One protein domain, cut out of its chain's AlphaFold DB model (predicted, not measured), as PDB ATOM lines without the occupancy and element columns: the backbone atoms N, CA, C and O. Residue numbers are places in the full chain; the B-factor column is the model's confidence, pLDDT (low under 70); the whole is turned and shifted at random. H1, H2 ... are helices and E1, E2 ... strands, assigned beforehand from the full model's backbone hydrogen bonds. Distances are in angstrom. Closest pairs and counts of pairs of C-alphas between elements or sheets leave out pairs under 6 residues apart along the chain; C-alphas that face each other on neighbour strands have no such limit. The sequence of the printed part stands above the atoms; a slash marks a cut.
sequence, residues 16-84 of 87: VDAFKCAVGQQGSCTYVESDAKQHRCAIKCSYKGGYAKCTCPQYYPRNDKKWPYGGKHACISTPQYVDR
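What this domain is: This is residues 16 to 84 of the 87 residues of an uncharacterized protein of Gibberella zeae (UniProt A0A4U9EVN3). Two three-stranded sheets lie partly face to face as a small elongated sandwich, and the short helix H1 packs on E2 and E3 of one of them. The loops of the hairpins E2-E3 and E4-E5 lie at opposite ends of the long axis. The 69 printed residues hold, in order, E1 E2 E3 E4 E5 E6 H1, mostly strand; the sheet orders are E1 - E5 - E4 and E3 - E2 - E6, both antiparallel. The whole is compact, with a radius of gyration of the C-alphas of 12.0 A and spans of 39 by 24 by 17 A.

How they stand to each other: E1, residues 16 to 21, is antiparallel to E5, residues 51 to 57, with N 19 and O 54 2.9 A apart. E2, residues 26 to 32, forms a hairpin with E3, residues 38 to 43; N 31 and O 39 are 2.8 A apart. E3 runs on into E4, residues 46 to 48, at 60 degrees across a break of 2 residues. E4 and E5 form a hairpin, with N 46 and O 53 2.8 A apart. E6, residues 69 to 76, bends by 64 degrees at residue 72 and is antiparallel to E2, with N 28 and O 74 2.8 A apart. The sheets' facing parts are 9.8 A centre to centre, and the closest C-alphas of E2 and E5, Gly 27 and Cys 54, are 5.7 A apart. H1, residues 78 to 83, has every O i to N i+4 pair within hydrogen-bond range and is on the strongly twisted sheet E3 E2 E6 at a height of 8.5 A.

Where its parts are: E1 begins at C-alpha 16 (119.583, 149.576, 134.428) and H1 ends at C-alpha 83 (118.368, 155.362, 158.247). E2 measures 20.6 A, E5 19.4 A and E6 17.6 A.

The domain as a whole: The C-alphas farthest apart, of Asp 35 and Gly 49, are 40.2 A apart. The printed part has no cut; E5 to E6 is the long link, with 11 residues. Residue 16 has pLDDT under 70.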
ATOM      1  N   VAL A  16     118.422 149.139 135.223       66.25
ATOM      2  CA  VAL A  16     119.583 149.576 134.428       66.25
ATOM      3  C   VAL A  16     120.879 148.947 134.931       66.25
ATOM      4  O   VAL A  16     121.757 148.673 134.127       66.25
ATOM      5  N   ASP A  17     120.968 148.610 136.223       78.44
ATOM      6  CA  ASP A  17     122.156 147.964 136.784       78.44
ATOM      7  C   ASP A  17     121.826 147.032 137.949       78.44
ATOM      8  O   ASP A  17     121.048 147.370 138.850       78.44
ATOM      9  N   ALA A  18     122.463 145.859 137.951       87.56
ATOM     10  CA  ALA A  18     122.443 144.925 139.068       87.56
ATOM     11  C   ALA A  18     123.862 144.720 139.609       87.56
ATOM     12  O   ALA A  18     124.775 144.386 138.860       87.56
ATOM     13  N   PHE A  19     124.029 144.842 140.924       92.75
ATOM     14  CA  PHE A  19     125.314 144.685 141.606       92.75
ATOM     15  C   PHE A  19     125.211 143.709 142.779       92.75
ATOM     16  O   PHE A  19     124.123 143.384 143.265       92.75
ATOM     17  N   LYS A  20     126.363 143.187 143.206       94.56
ATOM     18  CA  LYS A  20     126.468 142.203 144.287       94.56
ATOM     19  C   LYS A  20     127.010 142.868 145.548       94.56
ATOM     20  O   LYS A  20     128.003 143.585 145.479       94.56
ATOM     21  N   CYS A  21     126.388 142.573 146.680       93.88
ATOM     22  CA  CYS A  21     126.838 142.964 148.011       93.88
ATOM     23  C   CYS A  21     127.035 141.742 148.903       93.88
ATOM     24  O   CYS A  21     126.540 140.648 148.602       93.88
ATOM     25  N   ALA A  22     127.748 141.929 150.015       94.06
ATOM     26  CA  ALA A  22     127.894 140.878 151.011       94.06
ATOM     27  C   ALA A  22     126.525 140.481 151.589       94.06
ATOM     28  O   ALA A  22     125.571 141.263 151.601       94.06
ATOM     29  N   VAL A  23     126.420 139.246 152.073       90.88
ATOM     30  CA  VAL A  23     125.199 138.759 152.727       90.88
ATOM     31  C   VAL A  23     124.858 139.666 153.914       90.88
ATOM     32  O   VAL A  23     125.732 140.045 154.686       90.88
ATOM     33  N   GLY A  24     123.588 140.059 154.029       88.06
ATOM     34  CA  GLY A  24     123.113 140.994 155.058       88.06
ATOM     35  C   GLY A  24     123.256 142.479 154.700       88.06
ATOM     36  O   GLY A  24     122.613 143.320 155.330       88.06
ATOM     37  N   GLN A  25     124.014 142.830 153.659       93.75
ATOM     38  CA  GLN A  25     124.067 144.202 153.155       93.75
ATOM     39  C   GLN A  25     122.892 144.525 152.226       93.75
ATOM     40  O   GLN A  25     122.232 143.647 151.666       93.75
ATOM     41  N   GLN A  26     122.641 145.821 152.082       94.50
ATOM     42  CA  GLN A  26     121.662 146.408 151.176       94.50
ATOM     43  C   GLN A  26     122.379 147.299 150.155       94.50
ATOM     44  O   GLN A  26     123.605 147.423 150.176       94.50
ATOM     45  N   GLY A  27     121.628 147.919 149.250       94.69
ATOM     46  CA  GLY A  27     122.183 148.740 148.183       94.69
ATOM     47  C   GLY A  27     121.823 150.210 148.341       94.69
ATOM     48  O   GLY A  27     120.850 150.565 149.002       94.69
ATOM     49  N   SER A  28     122.582 151.081 147.693       94.75
ATOM     50  CA  SER A  28     122.223 152.477 147.470       94.75
ATOM     51  C   SER A  28     122.486 152.844 146.019       94.75
ATOM     52  O   SER A  28     123.531 152.483 145.485       94.75
ATOM     53  N   CYS A  29     121.554 153.565 145.401       93.25
ATOM     54  CA  CYS A  29     121.610 154.000 144.009       93.25
ATOM     55  C   CYS A  29     121.604 155.525 143.940       93.25
ATOM     56  O   CYS A  29     120.927 156.186 144.733       93.25
ATOM     57  N   THR A  30     122.366 156.073 142.998       92.88
ATOM     58  CA  THR A  30     122.473 157.516 142.763       92.88
ATOM     59  C   THR A  30     121.687 157.902 141.518       92.88
ATOM     60  O   THR A  30     121.817 157.257 140.481       92.88
ATOM     61  N   TYR A  31     120.917 158.976 141.611       91.88
ATOM     62  CA  TYR A  31     120.066 159.526 140.562       91.88
ATOM     63  C   TYR A  31     120.462 160.970 140.287       91.88
ATOM     64  O   TYR A  31     120.912 161.663 141.201       91.88
ATOM     65  N   VAL A  32     120.312 161.413 139.044       90.31
ATOM     66  CA  VAL A  32     120.749 162.744 138.603       90.31
ATOM     67  C   VAL A  32     119.525 163.598 138.300       90.31
ATOM     68  O   VAL A  32     118.715 163.253 137.448       90.31
ATOM     69  N   GLU A  33     119.380 164.711 139.009       89.62
ATOM     70  CA  GLU A  33     118.465 165.795 138.647       89.62
ATOM     71  C   GLU A  33     119.121 166.653 137.554       89.62
ATOM     72  O   GLU A  33     120.342 166.805 137.558       89.62
ATOM     73  N   SER A  34     118.327 167.198 136.622       76.94
ATOM     74  CA  SER A  34     118.783 167.884 135.396       76.94
ATOM     75  C   SER A  34     119.902 168.919 135.597       76.94
ATOM     76  O   SER A  34     120.724 169.093 134.706       76.94
ATOM     77  N   ASP A  35     119.993 169.528 136.780       71.31
ATOM     78  CA  ASP A  35     121.016 170.513 137.161       71.31
ATOM     79  C   ASP A  35     122.242 169.893 137.874       71.31
ATOM     80  O   ASP A  35     122.838 170.496 138.764       71.31
ATOM     81  N   ALA A  36     122.596 168.646 137.541       72.12
ATOM     82  CA  ALA A  36     123.705 167.863 138.113       72.12
ATOM     83  C   ALA A  36     123.613 167.548 139.624       72.12
ATOM     84  O   ALA A  36     124.530 166.944 140.195       72.12
ATOM     85  N   LYS A  37     122.495 167.880 140.280       87.88
ATOM     86  CA  LYS A  37     122.223 167.464 141.660       87.88
ATOM     87  C   LYS A  37     122.088 165.946 141.730       87.88
ATOM     88  O   LYS A  37     121.279 165.346 141.028       87.88
ATOM     89  N   GLN A  38     122.884 165.324 142.594       89.50
ATOM     90  CA  GLN A  38     122.848 163.882 142.812       89.50
ATOM     91  C   GLN A  38     122.012 163.549 144.040       89.50
ATOM     92  O   GLN A  38     122.259 164.054 145.134       89.50
ATOM     93  N   HIS A  39     121.067 162.638 143.858       89.50
ATOM     94  CA  HIS A  39     120.192 162.135 144.907       89.50
ATOM     95  C   HIS A  39     120.488 160.667 145.148       89.50
ATOM     96  O   HIS A  39     120.703 159.907 144.207       89.50
ATOM     97  N   ARG A  40     120.516 160.248 146.410       89.69
ATOM     98  CA  ARG A  40     120.790 158.857 146.779       89.69
ATOM     99  C   ARG A  40     119.591 158.274 147.493       89.69
ATOM    100  O   ARG A  40     119.102 158.874 148.444       89.69
ATOM    101  N   CYS A  41     119.182 157.082 147.085       89.69
ATOM    102  CA  CYS A  41     118.223 156.293 147.845       89.69
ATOM    103  C   CYS A  41     118.756 154.883 148.101       89.69
ATOM    104  O   CYS A  41     119.671 154.404 147.424       89.69
ATOM    105  N   ALA A  42     118.256 154.268 149.164       93.69
ATOM    106  CA  ALA A  42     118.582 152.925 149.594       93.69
ATOM    107  C   ALA A  42     117.605 151.930 148.958       93.69
ATOM    108  O   ALA A  42     116.400 152.163 148.959       93.69
ATOM    109  N   ILE A  43     118.120 150.820 148.435       92.69
ATOM    110  CA  ILE A  43     117.341 149.745 147.816       92.69
ATOM    111  C   ILE A  43     117.482 148.459 148.619       92.69
ATOM    112  O   ILE A  43     118.552 148.144 149.149       92.69
ATOM    113  N   LYS A  44     116.396 147.688 148.668       91.19
ATOM    114  CA  LYS A  44     116.426 146.345 149.240       91.19
ATOM    115  C   LYS A  44     117.040 145.367 148.241       91.19
ATOM    116  O   LYS A  44     116.661 145.347 147.072       91.19
ATOM    117  N   CYS A  45     117.958 144.535 148.712       92.19
ATOM    118  CA  CYS A  45     118.608 143.501 147.922       92.19
ATOM    119  C   CYS A  45     117.993 142.131 148.207       92.19
ATOM    120  O   CYS A  45     117.576 141.828 149.328       92.19
ATOM    121  N   SER A  46     117.957 141.287 147.183       90.88
ATOM    122  CA  SER A  46     117.471 139.913 147.272       90.88
ATOM    123  C   SER A  46     118.630 138.970 147.557       90.88
ATOM    124  O   SER A  46     119.638 138.993 146.852       90.88
ATOM    125  N   TYR A  47     118.492 138.099 148.553       88.38
ATOM    126  CA  TYR A  47     119.503 137.082 148.829       88.38
ATOM    127  C   TYR A  47     119.520 136.014 147.726       88.38
ATOM    128  O   TYR A  47     118.481 135.460 147.356       88.38
ATOM    129  N   LYS A  48     120.707 135.727 147.188       84.00
ATOM    130  CA  LYS A  48     120.960 134.658 146.218       84.00
ATOM    131  C   LYS A  48     122.193 133.899 146.692       84.00
ATOM    132  O   LYS A  48     123.287 134.441 146.612       84.00
ATOM    133  N   GLY A  49     121.972 132.685 147.211       76.56
ATOM    134  CA  GLY A  49     122.962 131.751 147.772       76.56
ATOM    135  C   GLY A  49     124.421 132.214 147.705       76.56
ATOM    136  O   GLY A  49     125.094 131.957 146.711       76.56
ATOM    137  N   GLY A  50     124.878 132.914 148.750       88.00
ATOM    138  CA  GLY A  50     126.254 133.413 148.881       88.00
ATOM    139  C   GLY A  50     126.445 134.927 148.710       88.00
ATOM    140  O   GLY A  50     127.498 135.438 149.076       88.00
ATOM    141  N   TYR A  51     125.455 135.673 148.207       91.62
ATOM    142  CA  TYR A  51     125.522 137.139 148.117       91.62
ATOM    143  C   TYR A  51     124.134 137.797 148.142       91.62
ATOM    144  O   TYR A  51     123.100 137.155 147.943       91.62
ATOM    145  N   ALA A  52     124.099 139.107 148.380       93.50
ATOM    146  CA  ALA A  52     122.909 139.930 148.198       93.50
ATOM    147  C   ALA A  52     122.941 140.565 146.799       93.50
ATOM    148  O   ALA A  52     123.885 141.274 146.452       93.50
ATOM    149  N   LYS A  53     121.929 140.299 145.969       93.75
ATOM    150  CA  LYS A  53     121.768 140.907 144.642       93.75
ATOM    151  C   LYS A  53     120.915 142.168 144.755       93.75
ATOM    152  O   LYS A  53     119.745 142.088 145.128       93.75
ATOM    153  N   CYS A  54     121.493 143.304 144.401       92.75
ATOM    154  CA  CYS A  54     120.864 144.615 144.432       92.75
ATOM    155  C   CYS A  54     120.597 145.091 143.003       92.75
ATOM    156  O   CYS A  54     121.417 144.847 142.122       92.75
ATOM    157  N   THR A  55     119.480 145.777 142.776       92.12
ATOM    158  CA  THR A  55     119.097 146.261 141.445       92.12
ATOM    159  C   THR A  55     118.647 147.712 141.528       92.12
ATOM    160  O   THR A  55     117.703 148.001 142.262       92.12
ATOM    161  N   CYS A  56     119.293 148.608 140.781       91.56
ATOM    162  CA  CYS A  56     118.898 150.012 140.708       91.56
ATOM    163  C   CYS A  56     117.754 150.209 139.698       91.56
ATOM    164  O   CYS A  56     117.914 149.871 138.519       91.56
ATOM    165  N   PRO A  57     116.609 150.774 140.124       88.81
ATOM    166  CA  PRO A  57     115.582 151.252 139.202       88.81
ATOM    167  C   PRO A  57     116.144 152.272 138.205       88.81
ATOM    168  O   PRO A  57     116.945 153.117 138.603       88.81
ATOM    169  N   GLN A  58     115.673 152.248 136.953       88.31
ATOM    170  CA  GLN A  58     116.050 153.230 135.921       88.31
ATOM    171  C   GLN A  58     115.738 154.676 136.310       88.31
ATOM    172  O   GLN A  58     116.484 155.584 135.946       88.31
ATOM    173  N   TYR A  59     114.655 154.889 137.055       88.00
ATOM    174  CA  TYR A  59     114.213 156.204 137.506       88.00
ATOM    175  C   TYR A  59     113.989 156.207 139.010       88.00
ATOM    176  O   TYR A  59     113.647 155.176 139.592       88.00
ATOM    177  N   TYR A  60     114.154 157.372 139.630       87.00
ATOM    178  CA  TYR A  60     113.867 157.564 141.045       87.00
ATOM    179  C   TYR A  60     112.383 157.257 141.327       87.00
ATOM    180  O   TYR A  60     111.515 157.977 140.840       87.00
ATOM    181  N   PRO A  61     112.049 156.205 142.098       78.00
ATOM    182  CA  PRO A  61     110.676 155.686 142.150       78.00
ATOM    183  C   PRO A  61     109.713 156.550 142.971       78.00
ATOM    184  O   PRO A  61     108.509 156.320 142.957       78.00
ATOM    185  N   ARG A  62     110.236 157.526 143.718       74.38
ATOM    186  CA  ARG A  62     109.481 158.334 144.685       74.38
ATOM    187  C   ARG A  62     109.309 159.791 144.251       74.38
ATOM    188  O   ARG A  62     109.005 160.629 145.095       74.38
ATOM    189  N   ASN A  63     109.542 160.114 142.977       76.94
ATOM    190  CA  ASN A  63     109.284 161.452 142.454       76.94
ATOM    191  C   ASN A  63     108.570 161.428 141.099       76.94
ATOM    192  O   ASN A  63     108.749 160.521 140.291       76.94
ATOM    193  N   ASP A  64     107.808 162.485 140.830       78.81
ATOM    194  CA  ASP A  64     107.150 162.682 139.532       78.81
ATOM    195  C   ASP A  64     108.133 163.178 138.463       78.81
ATOM    196  O   ASP A  64     107.891 163.067 137.263       78.81
ATOM    197  N   LYS A  65     109.286 163.697 138.909       80.62
ATOM    198  CA  LYS A  65     110.353 164.228 138.054       80.62
ATOM    199  C   LYS A  65     111.150 163.145 137.315       80.62
ATOM    200  O   LYS A  65     111.968 163.498 136.471       80.62
ATOM    201  N   LYS A  66     110.952 161.857 137.635       83.12
ATOM    202  CA  LYS A  66     111.608 160.696 137.002       83.12
ATOM    203  C   LYS A  66     113.113 160.894 136.804       83.12
ATOM    204  O   LYS A  66     113.632 160.725 135.703       83.12
ATOM    205  N   TRP A  67     113.823 161.263 137.870       89.25
ATOM    206  CA  TRP A  67     115.274 161.467 137.783       89.25
ATOM    207  C   TRP A  67     115.964 160.171 137.336       89.25
ATOM    208  O   TRP A  67     115.736 159.140 137.978       89.25
ATOM    209  N   PRO A  68     116.767 160.180 136.256       89.56
ATOM    210  CA  PRO A  68     117.426 158.983 135.753       89.56
ATOM    211  C   PRO A  68     118.510 158.483 136.707       89.56
ATOM    212  O   PRO A  68     119.151 159.252 137.430       89.56
ATOM    213  N   TYR A  69     118.732 157.173 136.685       89.00
ATOM    214  CA  TYR A  69     119.854 156.541 137.360       89.00
ATOM    215  C   TYR A  69     121.188 157.050 136.791       89.00
ATOM    216  O   TYR A  69     121.411 157.047 135.584       89.00
ATOM    217  N   GLY A  70     122.081 157.489 137.677       88.44
ATOM    218  CA  GLY A  70     123.357 158.120 137.331       88.44
ATOM    219  C   GLY A  70     124.545 157.165 137.220       88.44
ATOM    220  O   GLY A  70     125.682 157.627 137.273       88.44
ATOM    221  N   GLY A  71     124.316 155.848 137.178       87.94
ATOM    222  CA  GLY A  71     125.383 154.846 137.041       87.94
ATOM    223  C   GLY A  71     126.184 154.550 138.316       87.94
ATOM    224  O   GLY A  71     127.060 153.692 138.300       87.94
ATOM    225  N   LYS A  72     125.911 155.231 139.439       90.88
ATOM    226  CA  LYS A  72     126.652 155.037 140.698       90.88
ATOM    227  C   LYS A  72     125.823 154.294 141.737       90.88
ATOM    228  O   LYS A  72     124.791 154.801 142.194       90.88
ATOM    229  N   HIS A  73     126.355 153.174 142.211       94.00
ATOM    230  CA  HIS A  73     125.773 152.366 143.276       94.00
ATOM    231  C   HIS A  73     126.792 152.035 144.379       94.00
ATOM    232  O   HIS A  73     128.001 152.111 144.170       94.00
ATOM    233  N   ALA A  74     126.313 151.666 145.566       95.06
ATOM    234  CA  ALA A  74     127.154 151.235 146.682       95.06
ATOM    235  C   ALA A  74     126.453 150.176 147.538       95.06
ATOM    236  O   ALA A  74     125.230 150.200 147.681       95.06
ATOM    237  N   CYS A  75     127.234 149.285 148.146       95.50
ATOM    238  CA  CYS A  75     126.753 148.416 149.214       95.50
ATOM    239  C   CYS A  75     126.725 149.192 150.530       95.50
ATOM    240  O   CYS A  75     127.675 149.903 150.860       95.50
ATOM    241  N   ILE A  76     125.632 149.063 151.268       95.06
ATOM    242  CA  ILE A  76     125.414 149.721 152.555       95.06
ATOM    243  C   ILE A  76     125.020 148.681 153.604       95.06
ATOM    244  O   ILE A  76     124.462 147.628 153.282       95.06
ATOM    245  N   SER A  77     125.312 148.952 154.872       93.25
ATOM    246  CA  SER A  77     124.898 148.068 155.964       93.25
ATOM    247  C   SER A  77     123.378 148.112 156.181       93.25
ATOM    248  O   SER A  77     122.696 149.039 155.738       93.25
ATOM    249  N   THR A  78     122.821 147.118 156.879       87.62
ATOM    250  CA  THR A  78     121.391 147.127 157.234       87.62
ATOM    251  C   THR A  78     120.987 148.371 158.037       87.62
ATOM    252  O   THR A  78     119.974 148.964 157.673       87.62
ATOM    253  N   PRO A  79     121.755 148.835 159.048       89.31
ATOM    254  CA  PRO A  79     121.450 150.093 159.734       89.31
ATOM    255  C   PRO A  79     121.391 151.282 158.769       89.31
ATOM    256  O   PRO A  79     120.379 151.970 158.692       89.31
ATOM    257  N   GLN A  80     122.399 151.425 157.900       87.88
ATOM    258  CA  GLN A  80     122.414 152.482 156.883       87.88
ATOM    259  C   GLN A  80     121.214 152.415 155.928       87.88
ATOM    260  O   GLN A  80     120.800 153.448 155.416       87.88
ATOM    261  N   TYR A  81     120.662 151.232 155.652       88.75
ATOM    262  CA  TYR A  81     119.437 151.089 154.862       88.75
ATOM    263  C   TYR A  81     118.182 151.555 155.610       88.75
ATOM    264  O   TYR A  81     117.265 152.094 154.991       88.75
ATOM    265  N   VAL A  82     118.121 151.342 156.925       85.38
ATOM    266  CA  VAL A  82     116.999 151.797 157.757       85.38
ATOM    267  C   VAL A  82     117.003 153.321 157.881       85.38
ATOM    268  O   VAL A  82     115.942 153.926 157.749       85.38
ATOM    269  N   ASP A  83     118.185 153.918 158.037       78.69
ATOM    270  CA  ASP A  83     118.368 155.362 158.247       78.69
ATOM    271  C   ASP A  83     118.332 156.201 156.959       78.69
ATOM    272  O   ASP A  83     118.301 157.431 157.005       78.69
ATOM    273  N   ARG A  84     118.366 155.566 155.784       80.56
ATOM    274  CA  ARG A  84     118.375 156.265 154.492       80.56
ATOM    275  C   ARG A  84     116.997 156.303 153.853       80.56
ATOM    276  O   ARG A  84     116.179 155.400 154.010       80.56
TER     277      ARG A  84